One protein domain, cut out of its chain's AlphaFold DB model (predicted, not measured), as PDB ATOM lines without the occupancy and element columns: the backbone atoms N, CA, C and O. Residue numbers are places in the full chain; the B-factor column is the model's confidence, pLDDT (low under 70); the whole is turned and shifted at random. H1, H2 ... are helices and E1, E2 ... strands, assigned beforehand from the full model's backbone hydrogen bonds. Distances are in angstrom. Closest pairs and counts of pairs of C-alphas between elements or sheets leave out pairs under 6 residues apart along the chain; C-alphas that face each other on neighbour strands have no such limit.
ATOM      1  N   ARG A  67      64.927  -1.777  28.171       95.31
ATOM      2  CA  ARG A  67      64.918  -0.693  29.167       95.31
ATOM      3  C   ARG A  67      65.190   0.688  28.564       95.31
ATOM      4  O   ARG A  67      64.613   1.670  29.009       95.31
ATOM      5  N   GLU A  68      66.077   0.775  27.569       96.56
ATOM      6  CA  GLU A  68      66.338   2.049  26.890       96.56
ATOM      7  C   GLU A  68      65.119   2.517  26.083       96.56
ATOM      8  O   GLU A  68      64.823   3.710  26.076       96.56
ATOM      9  N   LYS A  69      64.422   1.590  25.411       97.75
ATOM     10  CA  LYS A  69      63.192   1.889  24.667       97.75
ATOM     11  C   LYS A  69      62.090   2.343  25.615       97.75
ATOM     12  O   LYS A  69      61.562   3.425  25.408       97.75
ATOM     13  N   ASP A  70      61.866   1.602  26.699       97.94
ATOM     14  CA  ASP A  70      60.844   1.924  27.699       97.94
ATOM     15  C   ASP A  70      61.084   3.315  28.308       97.94
ATOM     16  O   ASP A  70      60.158   4.101  28.452       97.94
ATOM     17  N   CYS A  71      62.343   3.673  28.608       97.81
ATOM     18  CA  CYS A  71      62.673   5.015  29.102       97.81
ATOM     19  C   CYS A  71      62.382   6.112  28.070       97.81
ATOM     20  O   CYS A  71      61.945   7.196  28.440       97.81
ATOM     21  N   LYS A  72      62.630   5.858  26.780       97.31
ATOM     22  CA  LYS A  72      62.331   6.823  25.710       97.31
ATOM     23  C   LYS A  72      60.826   6.964  25.483       97.31
ATOM     24  O   LYS A  72      60.359   8.080  25.294       97.31
ATOM     25  N   GLU A  73      60.082   5.863  25.519       98.00
ATOM     26  CA  GLU A  73      58.619   5.859  25.413       98.00
ATOM     27  C   GLU A  73      57.984   6.595  26.595       98.00
ATOM     28  O   GLU A  73      57.196   7.511  26.380       98.00
ATOM     29  N   PHE A  74      58.433   6.309  27.819       98.31
ATOM     30  CA  PHE A  74      58.022   7.025  29.027       98.31
ATOM     31  C   PHE A  74      58.246   8.540  28.917       98.31
ATOM     32  O   PHE A  74      57.381   9.334  29.285       98.31
ATOM     33  N   ALA A  75      59.399   8.959  28.384       97.69
ATOM     34  CA  ALA A  75      59.708  10.375  28.203       97.69
ATOM     35  C   ALA A  75      58.745  11.075  27.231       97.69
ATOM     36  O   ALA A  75      58.430  12.249  27.428       97.69
ATOM     37  N   LEU A  76      58.281  10.366  26.194       97.69
ATOM     38  CA  LEU A  76      57.295  10.871  25.237       97.69
ATOM     39  C   LEU A  76      55.889  10.900  25.843       97.69
ATOM     40  O   LEU A  76      55.201  11.909  25.722       97.69
ATOM     41  N   GLU A  77      55.481   9.818  26.509       98.00
ATOM     42  CA  GLU A  77      54.155   9.675  27.124       98.00
ATOM     43  C   GLU A  77      53.896  10.732  28.201       98.00
ATOM     44  O   GLU A  77      52.775  11.205  28.363       98.00
ATOM     45  N   HIS A  78      54.936  11.118  28.933       97.75
ATOM     46  CA  HIS A  78      54.825  12.047  30.050       97.75
ATOM     47  C   HIS A  78      55.474  13.396  29.771       97.75
ATOM     48  O   HIS A  78      55.791  14.108  30.718       97.75
ATOM     49  N   ALA A  79      55.718  13.764  28.510       96.25
ATOM     50  CA  ALA A  79      56.484  14.960  28.154       96.25
ATOM     51  C   ALA A  79      55.977  16.244  28.845       96.25
ATOM     52  O   ALA A  79      56.794  17.049  29.301       96.25
ATOM     53  N   ASP A  80      54.658  16.377  28.991       96.31
ATOM     54  CA  ASP A  80      53.926  17.494  29.599       96.31
ATOM     55  C   ASP A  80      53.933  17.505  31.138       96.31
ATOM     56  O   ASP A  80      53.585  18.514  31.753       96.31
ATOM     57  N   LYS A  81      54.363  16.414  31.779       97.44
ATOM     58  CA  LYS A  81      54.374  16.306  33.239       97.44
ATOM     59  C   LYS A  81      55.555  17.046  33.883       97.44
ATOM     60  O   LYS A  81      56.685  16.981  33.375       97.44
ATOM     61  N   PRO A  82      55.344  17.670  35.058       95.88
ATOM     62  CA  PRO A  82      56.427  18.178  35.893       95.88
ATOM     63  C   PRO A  82      57.422  17.081  36.296       95.88
ATOM     64  O   PRO A  82      57.073  15.903  36.402       95.88
ATOM     65  N   PHE A  83      58.662  17.477  36.596       95.12
ATOM     66  CA  PHE A  83      59.734  16.557  36.996       95.12
ATOM     67  C   PHE A  83      59.335  15.629  38.154       95.12
ATOM     68  O   PHE A  83      59.534  14.421  38.063       95.12
ATOM     69  N   ALA A  84      58.746  16.174  39.224       95.62
ATOM     70  CA  ALA A  84      58.373  15.394  40.404       95.62
ATOM     71  C   ALA A  84      57.325  14.310  40.087       95.62
ATOM     72  O   ALA A  84      57.421  13.194  40.598       95.62
ATOM     73  N   GLU A  85      56.369  14.602  39.197       96.69
ATOM     74  CA  GLU A  85      55.385  13.616  38.736       96.69
ATOM     75  C   GLU A  85      56.035  12.520  37.892       96.69
ATOM     76  O   GLU A  85      55.798  11.337  38.136       96.69
ATOM     77  N   LYS A  86      56.900  12.891  36.935       97.19
ATOM     78  CA  LYS A  86      57.676  11.921  36.144       97.19
ATOM     79  C   LYS A  86      58.491  11.009  37.060       97.19
ATOM     80  O   LYS A  86      58.478   9.794  36.902       97.19
ATOM     81  N   LEU A  87      59.164  11.583  38.056       97.19
ATOM     82  CA  LEU A  87      59.981  10.835  39.004       97.19
ATOM     83  C   LEU A  87      59.144   9.818  39.797       97.19
ATOM     84  O   LEU A  87      59.541   8.660  39.900       97.19
ATOM     85  N   ALA A  88      57.967  10.211  40.292       96.81
ATOM     86  CA  ALA A  88      57.062   9.312  41.014       96.81
ATOM     87  C   ALA A  88      56.567   8.133  40.149       96.81
ATOM     88  O   ALA A  88      56.377   7.022  40.650       96.81
ATOM     89  N   LEU A  89      56.412   8.351  38.841       97.44
ATOM     90  CA  LEU A  89      55.957   7.341  37.883       97.44
ATOM     91  C   LEU A  89      57.066   6.389  37.407       97.44
ATOM     92  O   LEU A  89      56.757   5.383  36.770       97.44
ATOM     93  N   MET A  90      58.338   6.628  37.747       96.81
ATOM     94  CA  MET A  90      59.474   5.814  37.275       96.81
ATOM     95  C   MET A  90      59.359   4.321  37.597       96.81
ATOM     96  O   MET A  90      59.886   3.490  36.858       96.81
ATOM     97  N   SER A  91      58.658   3.973  38.678       95.19
ATOM     98  CA  SER A  91      58.437   2.580  39.082       95.19
ATOM     99  C   SER A  91      57.583   1.772  38.094       95.19
ATOM    100  O   SER A  91      57.609   0.542  38.145       95.19
ATOM    101  N   SER A  92      56.884   2.439  37.168       96.19
ATOM    102  CA  SER A  92      56.175   1.797  36.052       96.19
ATOM    103  C   SER A  92      57.125   1.132  35.048       96.19
ATOM    104  O   SER A  92      56.753   0.144  34.415       96.19
ATOM    105  N   ILE A  93      58.370   1.612  34.937       96.06
ATOM    106  CA  ILE A  93      59.381   1.018  34.062       96.06
ATOM    107  C   ILE A  93      60.080  -0.124  34.795       96.06
ATOM    108  O   ILE A  93      60.665   0.038  35.875       96.06
ATOM    109  N   GLN A  94      60.102  -1.300  34.166       93.44
ATOM    110  CA  GLN A  94      60.732  -2.477  34.748       93.44
ATOM    111  C   GLN A  94      62.208  -2.213  35.100       93.44
ATOM    112  O   GLN A  94      63.011  -1.756  34.283       93.44
ATOM    113  N   TYR A  95      62.584  -2.566  36.333       91.00
ATOM    114  CA  TYR A  95      63.935  -2.412  36.885       91.00
ATOM    115  C   TYR A  95      64.447  -0.973  37.042       91.00
ATOM    116  O   TYR A  95      65.643  -0.797  37.290       91.00
ATOM    117  N   MET A  96      63.582   0.038  36.957       93.94
ATOM    118  CA  MET A  96      63.967   1.428  37.223       93.94
ATOM    119  C   MET A  96      63.832   1.840  38.688       93.94
ATOM    120  O   MET A  96      64.308   2.911  39.046       93.94
ATOM    121  N   MET A  97      63.346   0.944  39.551       93.88
ATOM    122  CA  MET A  97      63.144   1.170  40.990       93.88
ATOM    123  C   MET A  97      62.124   2.280  41.270       93.88
ATOM    124  O   MET A  97      61.607   2.917  40.357       93.88
ATOM    125  N   SER A  98      61.836   2.498  42.551       94.62
ATOM    126  CA  SER A  98      60.998   3.603  43.014       94.62
ATOM    127  C   SER A  98      61.901   4.687  43.614       94.62
ATOM    128  O   SER A  98      62.374   4.512  44.741       94.62
ATOM    129  N   PRO A  99      62.225   5.758  42.868       97.00
ATOM    130  CA  PRO A  99      63.025   6.861  43.388       97.00
ATOM    131  C   PRO A  99      62.251   7.636  44.463       97.00
ATOM    132  O   PRO A  99      61.036   7.795  44.375       97.00
ATOM    133  N   CYS A 100      62.966   8.149  45.459       96.88
ATOM    134  CA  CYS A 100      62.431   9.035  46.488       96.88
ATOM    135  C   CYS A 100      63.001  10.443  46.288       96.88
ATOM    136  O   CYS A 100      64.225  10.590  46.269       96.88
ATOM    137  N   LEU A 101      62.141  11.448  46.114       97.19
ATOM    138  CA  LEU A 101      62.548  12.854  46.071       97.19
ATOM    139  C   LEU A 101      62.882  13.331  47.491       97.19
ATOM    140  O   LEU A 101      62.121  13.071  48.420       97.19
ATOM    141  N   ASN A 102      64.012  14.009  47.647       97.12
ATOM    142  CA  ASN A 102      64.484  14.559  48.914       97.12
ATOM    143  C   ASN A 102      64.170  16.069  48.998       97.12
ATOM    144  O   ASN A 102      63.962  16.725  47.975       97.12
ATOM    145  N   ASP A 103      64.213  16.634  50.208       95.06
ATOM    146  CA  ASP A 103      63.917  18.057  50.461       95.06
ATOM    147  C   ASP A 103      64.899  19.026  49.773       95.06
ATOM    148  O   ASP A 103      64.546  20.161  49.467       95.06
ATOM    149  N   ASP A 104      66.128  18.580  49.492       94.62
ATOM    150  CA  ASP A 104      67.176  19.358  48.814       94.62
ATOM    151  C   ASP A 104      67.110  19.262  47.276       94.62
ATOM    152  O   ASP A 104      68.109  19.491  46.592       94.62
ATOM    153  N   CYS A 105      65.953  18.867  46.733       91.81
ATOM    154  CA  CYS A 105      65.698  18.654  45.304       91.81
ATOM    155  C   CYS A 105      66.569  17.572  44.636       91.81
ATOM    156  O   CYS A 105      66.556  17.427  43.413       91.81
ATOM    157  N   THR A 106      67.293  16.766  45.415       97.62
ATOM    158  CA  THR A 106      67.926  15.537  44.922       97.62
ATOM    159  C   THR A 106      66.946  14.375  44.981       97.62
ATOM    160  O   THR A 106      65.896  14.462  45.615       97.62
ATOM    161  N   PHE A 107      67.271  13.253  44.346       98.38
ATOM    162  CA  PHE A 107      66.494  12.033  44.534       98.38
ATOM    163  C   PHE A 107      67.377  10.820  44.771       98.38
ATOM    164  O   PHE A 107      68.517  10.741  44.310       98.38
ATOM    165  N   THR A 108      66.820   9.843  45.472       98.38
ATOM    166  CA  THR A 108      67.529   8.643  45.893       98.38
ATOM    167  C   THR A 108      66.874   7.402  45.320       98.38
ATOM    168  O   THR A 108      65.667   7.221  45.455       98.38
ATOM    169  N   ILE A 109      67.669   6.498  44.755       97.56
ATOM    170  CA  ILE A 109      67.208   5.151  44.403       97.56
ATOM    171  C   ILE A 109      67.762   4.140  45.396       97.56
ATOM    172  O   ILE A 109      68.913   4.243  45.819       97.56
ATOM    173  N   THR A 110      66.955   3.138  45.733       95.56
ATOM    174  CA  THR A 110      67.381   1.985  46.532       95.56
ATOM    175  C   THR A 110      67.054   0.710  45.777       95.56
ATOM    176  O   THR A 110      65.939   0.544  45.288       95.56
ATOM    177  N   PHE A 111      68.019  -0.199  45.681       90.31
ATOM    178  CA  PHE A 111      67.811  -1.518  45.096       90.31
ATOM    179  C   PHE A 111      68.710  -2.547  45.762       90.31
ATOM    180  O   PHE A 111      69.849  -2.278  46.138       90.31
ATOM    181  N   GLY A 112      68.194  -3.753  45.917       86.62
ATOM    182  CA  GLY A 112      68.892  -4.801  46.633       86.62
ATOM    183  C   GLY A 112      68.238  -6.147  46.417       86.62
ATOM    184  O   GLY A 112      67.500  -6.356  45.454       86.62
ATOM    185  N   GLY A 113      68.532  -7.056  47.332       85.69
ATOM    186  CA  GLY A 113      68.092  -8.435  47.267       85.69
ATOM    187  C   GLY A 113      69.222  -9.405  46.948       85.69
ATOM    188  O   GLY A 113      70.286  -9.063  46.410       85.69
ATOM    189  N   TYR A 114      68.966 -10.647  47.325       83.50
ATOM    190  CA  TYR A 114      69.882 -11.752  47.147       83.50
ATOM    191  C   TYR A 114      69.707 -12.340  45.746       83.50
ATOM    192  O   TYR A 114      68.636 -12.817  45.386       83.50
ATOM    193  N   GLN A 115      70.758 -12.270  44.937       80.25
ATOM    194  CA  GLN A 115      70.759 -12.686  43.534       80.25
ATOM    195  C   GLN A 115      71.902 -13.655  43.216       80.25
ATOM    196  O   GLN A 115      71.986 -14.149  42.092       80.25
ATOM    197  N   ASN A 116      72.846 -13.854  44.142       78.12
ATOM    198  CA  ASN A 116      73.994 -14.748  43.989       78.12
ATOM    199  C   ASN A 116      74.690 -15.010  45.337       78.12
ATOM    200  O   ASN A 116      74.486 -14.279  46.291       78.12
ATOM    201  N   GLY A 117      75.559 -16.021  45.397       80.00
ATOM    202  CA  GLY A 117      76.277 -16.409  46.620       80.00
ATOM    203  C   GLY A 117      77.552 -15.625  46.938       80.00
ATOM    204  O   GLY A 117      78.366 -16.106  47.716       80.00
ATOM    205  N   VAL A 118      77.783 -14.467  46.314       83.56
ATOM    206  CA  VAL A 118      79.082 -13.767  46.405       83.56
ATOM    207  C   VAL A 118      79.239 -13.009  47.725       83.56
ATOM    208  O   VAL A 118      80.361 -12.786  48.174       83.56
ATOM    209  N   HIS A 119      78.131 -12.628  48.360       83.25
ATOM    210  CA  HIS A 119      78.105 -11.961  49.661       83.25
ATOM    211  C   HIS A 119      77.420 -12.849  50.699       83.25
ATOM    212  O   HIS A 119      76.547 -13.647  50.355       83.25
ATOM    213  N   THR A 120      77.790 -12.688  51.971       84.44
ATOM    214  CA  THR A 120      77.181 -13.454  53.073       84.44
ATOM    215  C   THR A 120      75.892 -12.820  53.598       84.44
ATOM    216  O   THR A 120      75.092 -13.504  54.229       84.44
ATOM    217  N   GLY A 121      75.687 -11.519  53.366       84.62
ATOM    218  CA  GLY A 121      74.468 -10.808  53.748       84.62
ATOM    219  C   GLY A 121      73.270 -11.047  52.816       84.62
ATOM    220  O   GLY A 121      73.301 -11.862  51.896       84.62
ATOM    221  N   LYS A 122      72.185 -10.297  53.050       89.25
ATOM    222  CA  LYS A 122      70.906 -10.428  52.316       89.25
ATOM    223  C   LYS A 122      70.885  -9.689  50.975       89.25
ATOM    224  O   LYS A 122      69.941  -9.845  50.203       89.25
ATOM    225  N   ASN A 123      71.896  -8.873  50.702       90.56
ATOM    226  CA  ASN A 123      72.029  -8.119  49.464       90.56
ATOM    227  C   ASN A 123      73.268  -8.567  48.710       90.56
ATOM    228  O   ASN A 123      74.315  -8.809  49.305       90.56
ATOM    229  N   THR A 124      73.167  -8.651  47.388       88.31
ATOM    230  CA  THR A 124      74.295  -9.099  46.568       88.31
ATOM    231  C   THR A 124      74.521  -8.179  45.387       88.31
ATOM    232  O   THR A 124      73.566  -7.706  44.772       88.31
ATOM    233  N   CYS A 125      75.783  -7.937  45.037       87.88
ATOM    234  CA  CYS A 125      76.095  -7.197  43.827       87.88
ATOM    235  C   CYS A 125      75.817  -8.047  42.581       87.88
ATOM    236  O   CYS A 125      76.258  -9.192  42.463       87.88
ATOM    237  N   SER A 126      75.133  -7.461  41.603       83.94
ATOM    238  CA  SER A 126      74.755  -8.148  40.362       83.94
ATOM    239  C   SER A 126      75.790  -7.990  39.241       83.94
ATOM    240  O   SER A 126      75.593  -8.517  38.145       83.94
ATOM    241  N   CYS A 127      76.893  -7.279  39.489       83.62
ATOM    242  CA  CYS A 127      77.906  -6.990  38.477       83.62
ATOM    243  C   CYS A 127      78.676  -8.250  38.061       83.62
ATOM    244  O   CYS A 127      79.254  -8.933  38.902       83.62
ATOM    245  N   GLY A 128      78.781  -8.502  36.751       81.06
ATOM    246  CA  GLY A 128      79.463  -9.687  36.213       81.06
ATOM    247  C   GLY A 128      80.941  -9.827  36.610       81.06
ATOM    248  O   GLY A 128      81.399 -10.950  36.785       81.06
ATOM    249  N   SER A 129      81.676  -8.721  36.801       81.31
ATOM    250  CA  SER A 129      83.058  -8.767  37.326       81.31
ATOM    251  C   SER A 129      83.111  -9.159  38.795       81.31
ATOM    252  O   SER A 129      83.990  -9.914  39.188       81.31
ATOM    253  N   ILE A 130      82.168  -8.663  39.600       84.31
ATOM    254  CA  ILE A 130      82.146  -8.922  41.043       84.31
ATOM    255  C   ILE A 130      81.704 -10.354  41.317       84.31
ATOM    256  O   ILE A 130      82.296 -11.018  42.158       84.31
ATOM    257  N   LYS A 131      80.725 -10.871  40.561       83.06
ATOM    258  CA  LYS A 131      80.213 -12.235  40.755       83.06
ATOM    259  C   LYS A 131      81.267 -13.339  40.606       83.06
ATOM    260  O   LYS A 131      81.008 -14.475  40.985       83.06
ATOM    261  N   LYS A 132      82.420 -13.020  40.016       78.81
ATOM    262  CA  LYS A 132      83.538 -13.944  39.799       78.81
ATOM    263  C   LYS A 132      84.595 -13.887  40.905       78.81
ATOM    264  O   LYS A 132      85.493 -14.725  40.910       78.81
ATOM    265  N   LEU A 133      84.521 -12.906  41.805       81.31
ATOM    266  CA  LEU A 133      85.465 -12.771  42.909       81.31
ATOM    267  C   LEU A 133      85.192 -13.839  43.973       81.31
ATOM    268  O   LEU A 133      84.042 -14.170  44.259       81.31
ATOM    269  N   LYS A 134      86.265 -14.365  44.567       81.69
ATOM    270  CA  LYS A 134      86.194 -15.289  45.703       81.69
ATOM    271  C   LYS A 134      86.377 -14.503  46.998       81.69
ATOM    272  O   LYS A 134      87.242 -13.636  47.066       81.69
ATOM    273  N   GLN A 135      85.564 -14.806  48.006       80.50
ATOM    274  CA  GLN A 135      85.709 -14.223  49.339       80.50
ATOM    275  C   GLN A 135      86.967 -14.775  50.050       80.50
ATOM    276  O   GLN A 135      87.320 -15.935  49.818       80.50
ATOM    277  N   PRO A 136      87.608 -13.988  50.937       82.31
ATOM    278  CA  PRO A 136      87.293 -12.593  51.232       82.31
ATOM    279  C   PRO A 136      87.770 -11.650  50.116       82.31
ATOM    280  O   PRO A 136      88.877 -11.800  49.602       82.31
ATOM    281  N   PHE A 137      86.966 -10.648  49.766       83.81
ATOM    282  CA  PHE A 137      87.420  -9.531  48.932       83.81
ATOM    283  C   PHE A 137      86.993  -8.193  49.529       83.81
ATOM    284  O   PHE A 137      85.967  -8.093  50.197       83.81
ATOM    285  N   SER A 138      87.772  -7.154  49.239       82.12
ATOM    286  CA  SER A 138      87.416  -5.768  49.526       82.12
ATOM    287  C   SER A 138      87.344  -5.012  48.208       82.12
ATOM    288  O   SER A 138      88.272  -5.080  47.403       82.12
ATOM    289  N   VAL A 139      86.221  -4.342  47.961       89.69
ATOM    290  CA  VAL A 139      86.035  -3.476  46.796       89.69
ATOM    291  C   VAL A 139      85.445  -2.165  47.283       89.69
ATOM    292  O   VAL A 139      84.391  -2.157  47.922       89.69
ATOM    293  N   SER A 140      86.117  -1.063  46.955       92.25
ATOM    294  CA  SER A 140      85.638   0.277  47.275       92.25
ATOM    295  C   SER A 140      84.212   0.514  46.765       92.25
ATOM    296  O   SER A 140      83.847   0.116  45.652       92.25
ATOM    297  N   SER A 141      83.407   1.231  47.556       93.06
ATOM    298  CA  SER A 141      82.077   1.677  47.135       93.06
ATOM    299  C   SER A 141      82.139   2.589  45.906       93.06
ATOM    300  O   SER A 141      81.185   2.596  45.130       93.06
ATOM    301  N   THR A 142      83.268   3.256  45.635       95.81
ATOM    302  CA  THR A 142      83.512   4.020  44.400       95.81
ATOM    303  C   THR A 142      83.310   3.166  43.143       95.81
ATOM    304  O   THR A 142      82.801   3.660  42.131       95.81
ATOM    305  N   TYR A 143      83.579   1.853  43.206       94.25
ATOM    306  CA  TYR A 143      83.284   0.921  42.111       94.25
ATOM    307  C   TYR A 143      81.803   0.964  41.701       94.25
ATOM    308  O   TYR A 143      81.469   0.898  40.514       94.25
ATOM    309  N   CYS A 144      80.895   1.138  42.667       94.62
ATOM    310  CA  CYS A 144      79.455   1.209  42.425       94.62
ATOM    311  C   CYS A 144      79.030   2.436  41.621       94.62
ATOM    312  O   CYS A 144      77.922   2.428  41.080       94.62
ATOM    313  N   GLY A 145      79.905   3.429  41.439       95.94
ATOM    314  CA  GLY A 145      79.651   4.551  40.545       95.94
ATOM    315  C   GLY A 145      79.363   4.100  39.109       95.94
ATOM    316  O   GLY A 145      78.569   4.735  38.424       95.94
ATOM    317  N   CYS A 146      79.871   2.939  38.663       94.69
ATOM    318  CA  CYS A 146      79.476   2.398  37.360       94.69
ATOM    319  C   CYS A 146      78.009   1.934  37.326       94.69
ATOM    320  O   CYS A 146      77.359   2.012  36.287       94.69
ATOM    321  N   CYS A 147      77.474   1.431  38.440       94.31
ATOM    322  CA  CYS A 147      76.074   1.029  38.542       94.31
ATOM    323  C   CYS A 147      75.175   2.263  38.669       94.31
ATOM    324  O   CYS A 147      74.189   2.374  37.944       94.31
ATOM    325  N   ALA A 148      75.577   3.241  39.478       96.31
ATOM    326  CA  ALA A 148      74.921   4.540  39.526       96.31
ATOM    327  C   ALA A 148      74.893   5.213  38.142       96.31
ATOM    328  O   ALA A 148      73.850   5.674  37.704       96.31
ATOM    329  N   GLY A 149      75.995   5.157  37.391       96.94
ATOM    330  CA  GLY A 149      76.094   5.649  36.017       96.94
ATOM    331  C   GLY A 149      75.203   4.933  34.996       96.94
ATOM    332  O   GLY A 149      74.852   5.501  33.961       96.94
ATOM    333  N   HIS A 150      74.845   3.673  35.260       95.19
ATOM    334  CA  HIS A 150      73.846   2.954  34.474       95.19
ATOM    335  C   HIS A 150      72.445   3.526  34.720       95.19
ATOM    336  O   HIS A 150      71.750   3.836  33.756       95.19
ATOM    337  N   PHE A 151      72.059   3.714  35.986       96.81
ATOM    338  CA  PHE A 151      70.778   4.337  36.325       96.81
ATOM    339  C   PHE A 151      70.715   5.783  35.847       96.81
ATOM    340  O   PHE A 151      69.761   6.133  35.167       96.81
ATOM    341  N   LEU A 152      71.760   6.578  36.087       97.56
ATOM    342  CA  LEU A 152      71.870   7.964  35.633       97.56
ATOM    343  C   LEU A 152      71.544   8.095  34.141       97.56
ATOM    344  O   LEU A 152      70.737   8.934  33.768       97.56
ATOM    345  N   TYR A 153      72.110   7.236  33.286       97.56
ATOM    346  CA  TYR A 153      71.817   7.261  31.849       97.56
ATOM    347  C   TYR A 153      70.322   7.076  31.543       97.56
ATOM    348  O   TYR A 153      69.754   7.853  30.780       97.56
ATOM    349  N   HIS A 154      69.691   6.062  32.137       97.94
ATOM    350  CA  HIS A 154      68.283   5.747  31.877       97.94
ATOM    351  C   HIS A 154      67.337   6.781  32.492       97.94
ATOM    352  O   HIS A 154      66.396   7.206  31.833       97.94
ATOM    353  N   TYR A 155      67.633   7.251  33.704       97.88
ATOM    354  CA  TYR A 155      66.878   8.313  34.365       97.88
ATOM    355  C   TYR A 155      66.940   9.632  33.588       97.88
ATOM    356  O   TYR A 155      65.909  10.266  33.412       97.88
ATOM    357  N   GLN A 156      68.102  10.028  33.057       97.50
ATOM    358  CA  GLN A 156      68.190  11.220  32.202       97.50
ATOM    359  C   GLN A 156      67.321  11.086  30.946       97.50
ATOM    360  O   GLN A 156      66.641  12.035  30.568       97.50
ATOM    361  N   ASN A 157      67.318   9.908  30.313       97.06
ATOM    362  CA  ASN A 157      66.498   9.664  29.128       97.06
ATOM    363  C   ASN A 157      65.000   9.701  29.448       97.06
ATOM    364  O   ASN A 157      64.252  10.289  28.680       97.06
ATOM    365  N   ALA A 158      64.581   9.102  30.567       97.62
ATOM    366  CA  ALA A 158      63.178   9.041  30.977       97.62
ATOM    367  C   ALA A 158      62.639  10.389  31.477       97.62
ATOM    368  O   ALA A 158      61.516  10.771  31.165       97.62
ATOM    369  N   LEU A 159      63.439  11.123  32.253       97.12
ATOM    370  CA  LEU A 159      63.010  12.366  32.897       97.12
ATOM    371  C   LEU A 159      63.243  13.606  32.024       97.12
ATOM    372  O   LEU A 159      62.655  14.652  32.290       97.12
ATOM    373  N   GLY A 160      64.090  13.504  30.994       95.56
ATOM    374  CA  GLY A 160      64.407  14.615  30.095       95.56
ATOM    375  C   GLY A 160      65.262  15.713  30.736       95.56
ATOM    376  O   GLY A 160      65.255  16.843  30.259       95.56
ATOM    377  N   VAL A 161      65.996  15.397  31.807       95.81
ATOM    378  CA  VAL A 161      66.869  16.335  32.536       95.81
ATOM    379  C   VAL A 161      68.306  15.830  32.577       95.81
ATOM    380  O   VAL A 161      68.576  14.643  32.374       95.81
ATOM    381  N   LYS A 162      69.250  16.726  32.868       97.12
ATOM    382  CA  LYS A 162      70.629  16.339  33.176       97.12
ATOM    383  C   LYS A 162      70.739  15.963  34.646       97.12
ATOM    384  O   LYS A 162      70.143  16.607  35.499       97.12
ATOM    385  N   LEU A 163      71.523  14.930  34.931       97.81
ATOM    386  CA  LEU A 163      71.726  14.426  36.281       97.81
ATOM    387  C   LEU A 163      73.216  14.265  36.582       97.81
ATOM    388  O   LEU A 163      74.030  14.020  35.687       97.81
ATOM    389  N   LYS A 164      73.551  14.326  37.869       97.56
ATOM    390  CA  LYS A 164      74.875  14.014  38.417       97.56
ATOM    391  C   LYS A 164      74.737  13.042  39.579       97.56
ATOM    392  O   LYS A 164      73.813  13.146  40.379       97.56
ATOM    393  N   LEU A 165      75.666  12.100  39.706       98.44
ATOM    394  CA  LEU A 165      75.805  11.292  40.911       98.44
ATOM    395  C   LEU A 165      76.350  12.161  42.050       98.44
ATOM    396  O   LEU A 165      77.519  12.548  42.037       98.44
ATOM    397  N   LYS A 166      75.509  12.430  43.049       97.94
ATOM    398  CA  LYS A 166      75.882  13.187  44.250       97.94
ATOM    399  C   LYS A 166      76.528  12.283  45.290       97.94
ATOM    400  O   LYS A 166      77.534  12.649  45.894       97.94
ATOM    401  N   GLU A 167      75.974  11.085  45.488       97.81
ATOM    402  CA  GLU A 167      76.465  10.175  46.516       97.81
ATOM    403  C   GLU A 167      76.175   8.695  46.239       97.81
ATOM    404  O   GLU A 167      75.120   8.320  45.730       97.81
ATOM    405  N   ILE A 168      77.119   7.844  46.647       97.56
ATOM    406  CA  ILE A 168      76.917   6.408  46.843       97.56
ATOM    407  C   ILE A 168      76.688   6.202  48.342       97.56
ATOM    408  O   ILE A 168      77.648   6.175  49.109       97.56
ATOM    409  N   ASN A 169      75.427   6.118  48.765       96.62
ATOM    410  CA  ASN A 169      75.067   6.094  50.184       96.62
ATOM    411  C   ASN A 169      75.358   4.729  50.827       96.62
ATOM    412  O   ASN A 169      75.771   4.672  51.979       96.62
ATOM    413  N   SER A 170      75.145   3.631  50.094       95.19
ATOM    414  CA  SER A 170      75.441   2.273  50.568       95.19
ATOM    415  C   SER A 170      75.651   1.288  49.417       95.19
ATOM    416  O   SER A 170      75.193   1.516  48.290       95.19
ATOM    417  N   SER A 171      76.348   0.180  49.694       93.19
ATOM    418  CA  SER A 171      76.575  -0.904  48.738       93.19
ATOM    419  C   SER A 171      76.837  -2.253  49.422       93.19
ATOM    420  O   SER A 171      77.570  -2.309  50.406       93.19
ATOM    421  N   PRO A 172      76.384  -3.377  48.836       91.75
ATOM    422  CA  PRO A 172      76.797  -4.713  49.260       91.75
ATOM    423  C   PRO A 172      78.315  -4.938  49.213       91.75
ATOM    424  O   PRO A 172      78.812  -5.817  49.915       91.75
ATOM    425  N   LEU A 173      79.050  -4.189  48.376       89.50
ATOM    426  CA  LEU A 173      80.487  -4.395  48.152       89.50
ATOM    427  C   LEU A 173      81.336  -4.069  49.380       89.50
ATOM    428  O   LEU A 173      82.254  -4.823  49.682       89.50
ATOM    429  N   ASN A 174      81.020  -2.983  50.084       87.06
ATOM    430  CA  ASN A 174      81.783  -2.528  51.246       87.06
ATOM    431  C   ASN A 174      81.145  -2.926  52.586       87.06
ATOM    432  O   ASN A 174      81.778  -2.758  53.621       87.06
ATOM    433  N   THR A 175      79.926  -3.477  52.575       89.56
ATOM    434  CA  THR A 175      79.239  -3.980  53.781       89.56
ATOM    435  C   THR A 175      79.045  -5.501  53.770       89.56
ATOM    436  O   THR A 175      78.226  -6.026  54.520       89.56
ATOM    437  N   ASN A 176      79.683  -6.212  52.835       87.81
ATOM    438  CA  ASN A 176      79.507  -7.653  52.617       87.81
ATOM    439  C   ASN A 176      78.025  -8.113  52.573       87.81
ATOM    440  O   ASN A 176      77.624  -9.131  53.141       87.81
ATOM    441  N   GLY A 177      77.187  -7.332  51.891       89.81
ATOM    442  CA  GLY A 177      75.767  -7.633  51.697       89.81
ATOM    443  C   GLY A 177      74.827  -7.276  52.849       89.81
ATOM    444  O   GLY A 177      73.630  -7.556  52.742       89.81
ATOM    445  N   GLU A 178      75.318  -6.660  53.927       92.19
ATOM    446  CA  GLU A 178      74.460  -6.122  54.993       92.19
ATOM    447  C   GLU A 178      73.491  -5.055  54.457       92.19
ATOM    448  O   GLU A 178      72.283  -5.147  54.676       92.19
ATOM    449  N   GLN A 179      73.990  -4.102  53.665       93.69
ATOM    450  CA  GLN A 179      73.200  -3.016  53.093       93.69
ATOM    451  C   GLN A 179      72.920  -3.229  51.600       93.69
ATOM    452  O   GLN A 179      73.700  -3.842  50.868       93.69
ATOM    453  N   SER A 180      71.778  -2.714  51.142       93.44
ATOM    454  CA  SER A 180      71.419  -2.642  49.724       93.44
ATOM    455  C   SER A 180      72.209  -1.540  49.008       93.44
ATOM    456  O   SER A 180      72.899  -0.732  49.635       93.44
ATOM    457  N   CYS A 181      72.127  -1.494  47.678       94.44
ATOM    458  CA  CYS A 181      72.655  -0.365  46.920       94.44
ATOM    459  C   CYS A 181      71.727   0.842  47.084       94.44
ATOM    460  O   CYS A 181      70.523   0.734  46.828       94.44
ATOM    461  N   LYS A 182      72.294   1.994  47.441       96.94
ATOM    462  CA  LYS A 182      71.566   3.263  47.542       96.94
ATOM    463  C   LYS A 182      72.396   4.386  46.931       96.94
ATOM    464  O   LYS A 182      73.545   4.571  47.330       96.94
ATOM    465  N   PHE A 183      71.832   5.096  45.954       98.12
ATOM    466  CA  PHE A 183      72.513   6.180  45.233       98.12
ATOM    467  C   PHE A 183      71.647   7.435  45.212       98.12
ATOM    468  O   PHE A 183      70.453   7.346  44.923       98.12
ATOM    469  N   THR A 184      72.265   8.587  45.461       98.50
ATOM    470  CA  THR A 184      71.625   9.905  45.405       98.50
ATOM    471  C   THR A 184      72.090  10.656  44.165       98.50
ATOM    472  O   THR A 184      73.294  10.764  43.910       98.50
ATOM    473  N   PHE A 185      71.138  11.199  43.412       98.56
ATOM    474  CA  PHE A 185      71.367  11.984  42.208       98.56
ATOM    475  C   PHE A 185      70.898  13.420  42.393       98.56
ATOM    476  O   PHE A 185      69.846  13.681  42.968       98.56
ATOM    477  N   GLU A 186      71.683  14.339  41.856       97.94
ATOM    478  CA  GLU A 186      71.373  15.757  41.752       97.94
ATOM    479  C   GLU A 186      70.820  16.056  40.358       97.94
ATOM    480  O   GLU A 186      71.342  15.544  39.359       97.94
ATOM    481  N   VAL A 187      69.760  16.862  40.301       96.56
ATOM    482  CA  VAL A 187      69.223  17.410  39.052       96.56
ATOM    483  C   VAL A 187      70.028  18.651  38.702       96.56
ATOM    484  O   VAL A 187      70.222  19.515  39.550       96.56
ATOM    485  N   LEU A 188      70.536  18.708  37.473       94.44
ATOM    486  CA  LEU A 188      71.288  19.852  36.974       94.44
ATOM    487  C   LEU A 188      70.378  20.725  36.108       94.44
ATOM    488  O   LEU A 188      69.625  20.182  35.292       94.44
ATOM    489  N   ASP A 189      70.519  22.041  36.262       68.94
ATOM    490  CA  ASP A 189      69.885  23.055  35.411       68.94
ATOM    491  C   ASP A 189      70.326  22.963  33.931       68.94
ATOM    492  O   ASP A 189      71.503  22.613  33.633       68.94
TER     493      ASP A 189
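Overview. This is residues 67 to 189 of the 189 residues of an uncharacterized protein of Lachnoclostridium phytofermentans (UniProt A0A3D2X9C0). What shape is this? H3 packs slantwise over one face of the antiparallel sheet E1-E3-E2, H1 and H2 gather at H3's last residues, and residues 112 to 140 make the opposite end. What builds it? The 123 printed residues, with H1, H2, E1, H3, E2, E3 in order, are mixed and compact: radius of gyration of the C-alphas 15.2 A, spans 50 by 29 by 19 A.

Along the chain. Which residues are helix? H1 is residues 67 to 77, from (64.918, -0.693, 29.167), H2 83 to 92, H3 141 to 159. Which are strand? E1 is residues 107 to 111, E2 162 to 170, E3 181 to 188, ending at (71.288, 19.852, 36.974).

Arrangement. What pairs? E3 is antiparallel to E1, N 109 to O 183 2.9 A, and to E2 in a hairpin, N 164 to O 186 2.9 A. What touches H3? H1 does, the closest C-alphas, 71 and 158, 4.5 A apart, and H2. In H1 every O i to N i+4 pair is within hydrogen-bond range; H2 has 4 of 6, H3 12 of 15.

Size, cuts and confidence. Which links are long? H2 to E1 and E1 to H3 are long; the printed part has no cut. Where is confidence low? Residue 189 has pLDDT under 70.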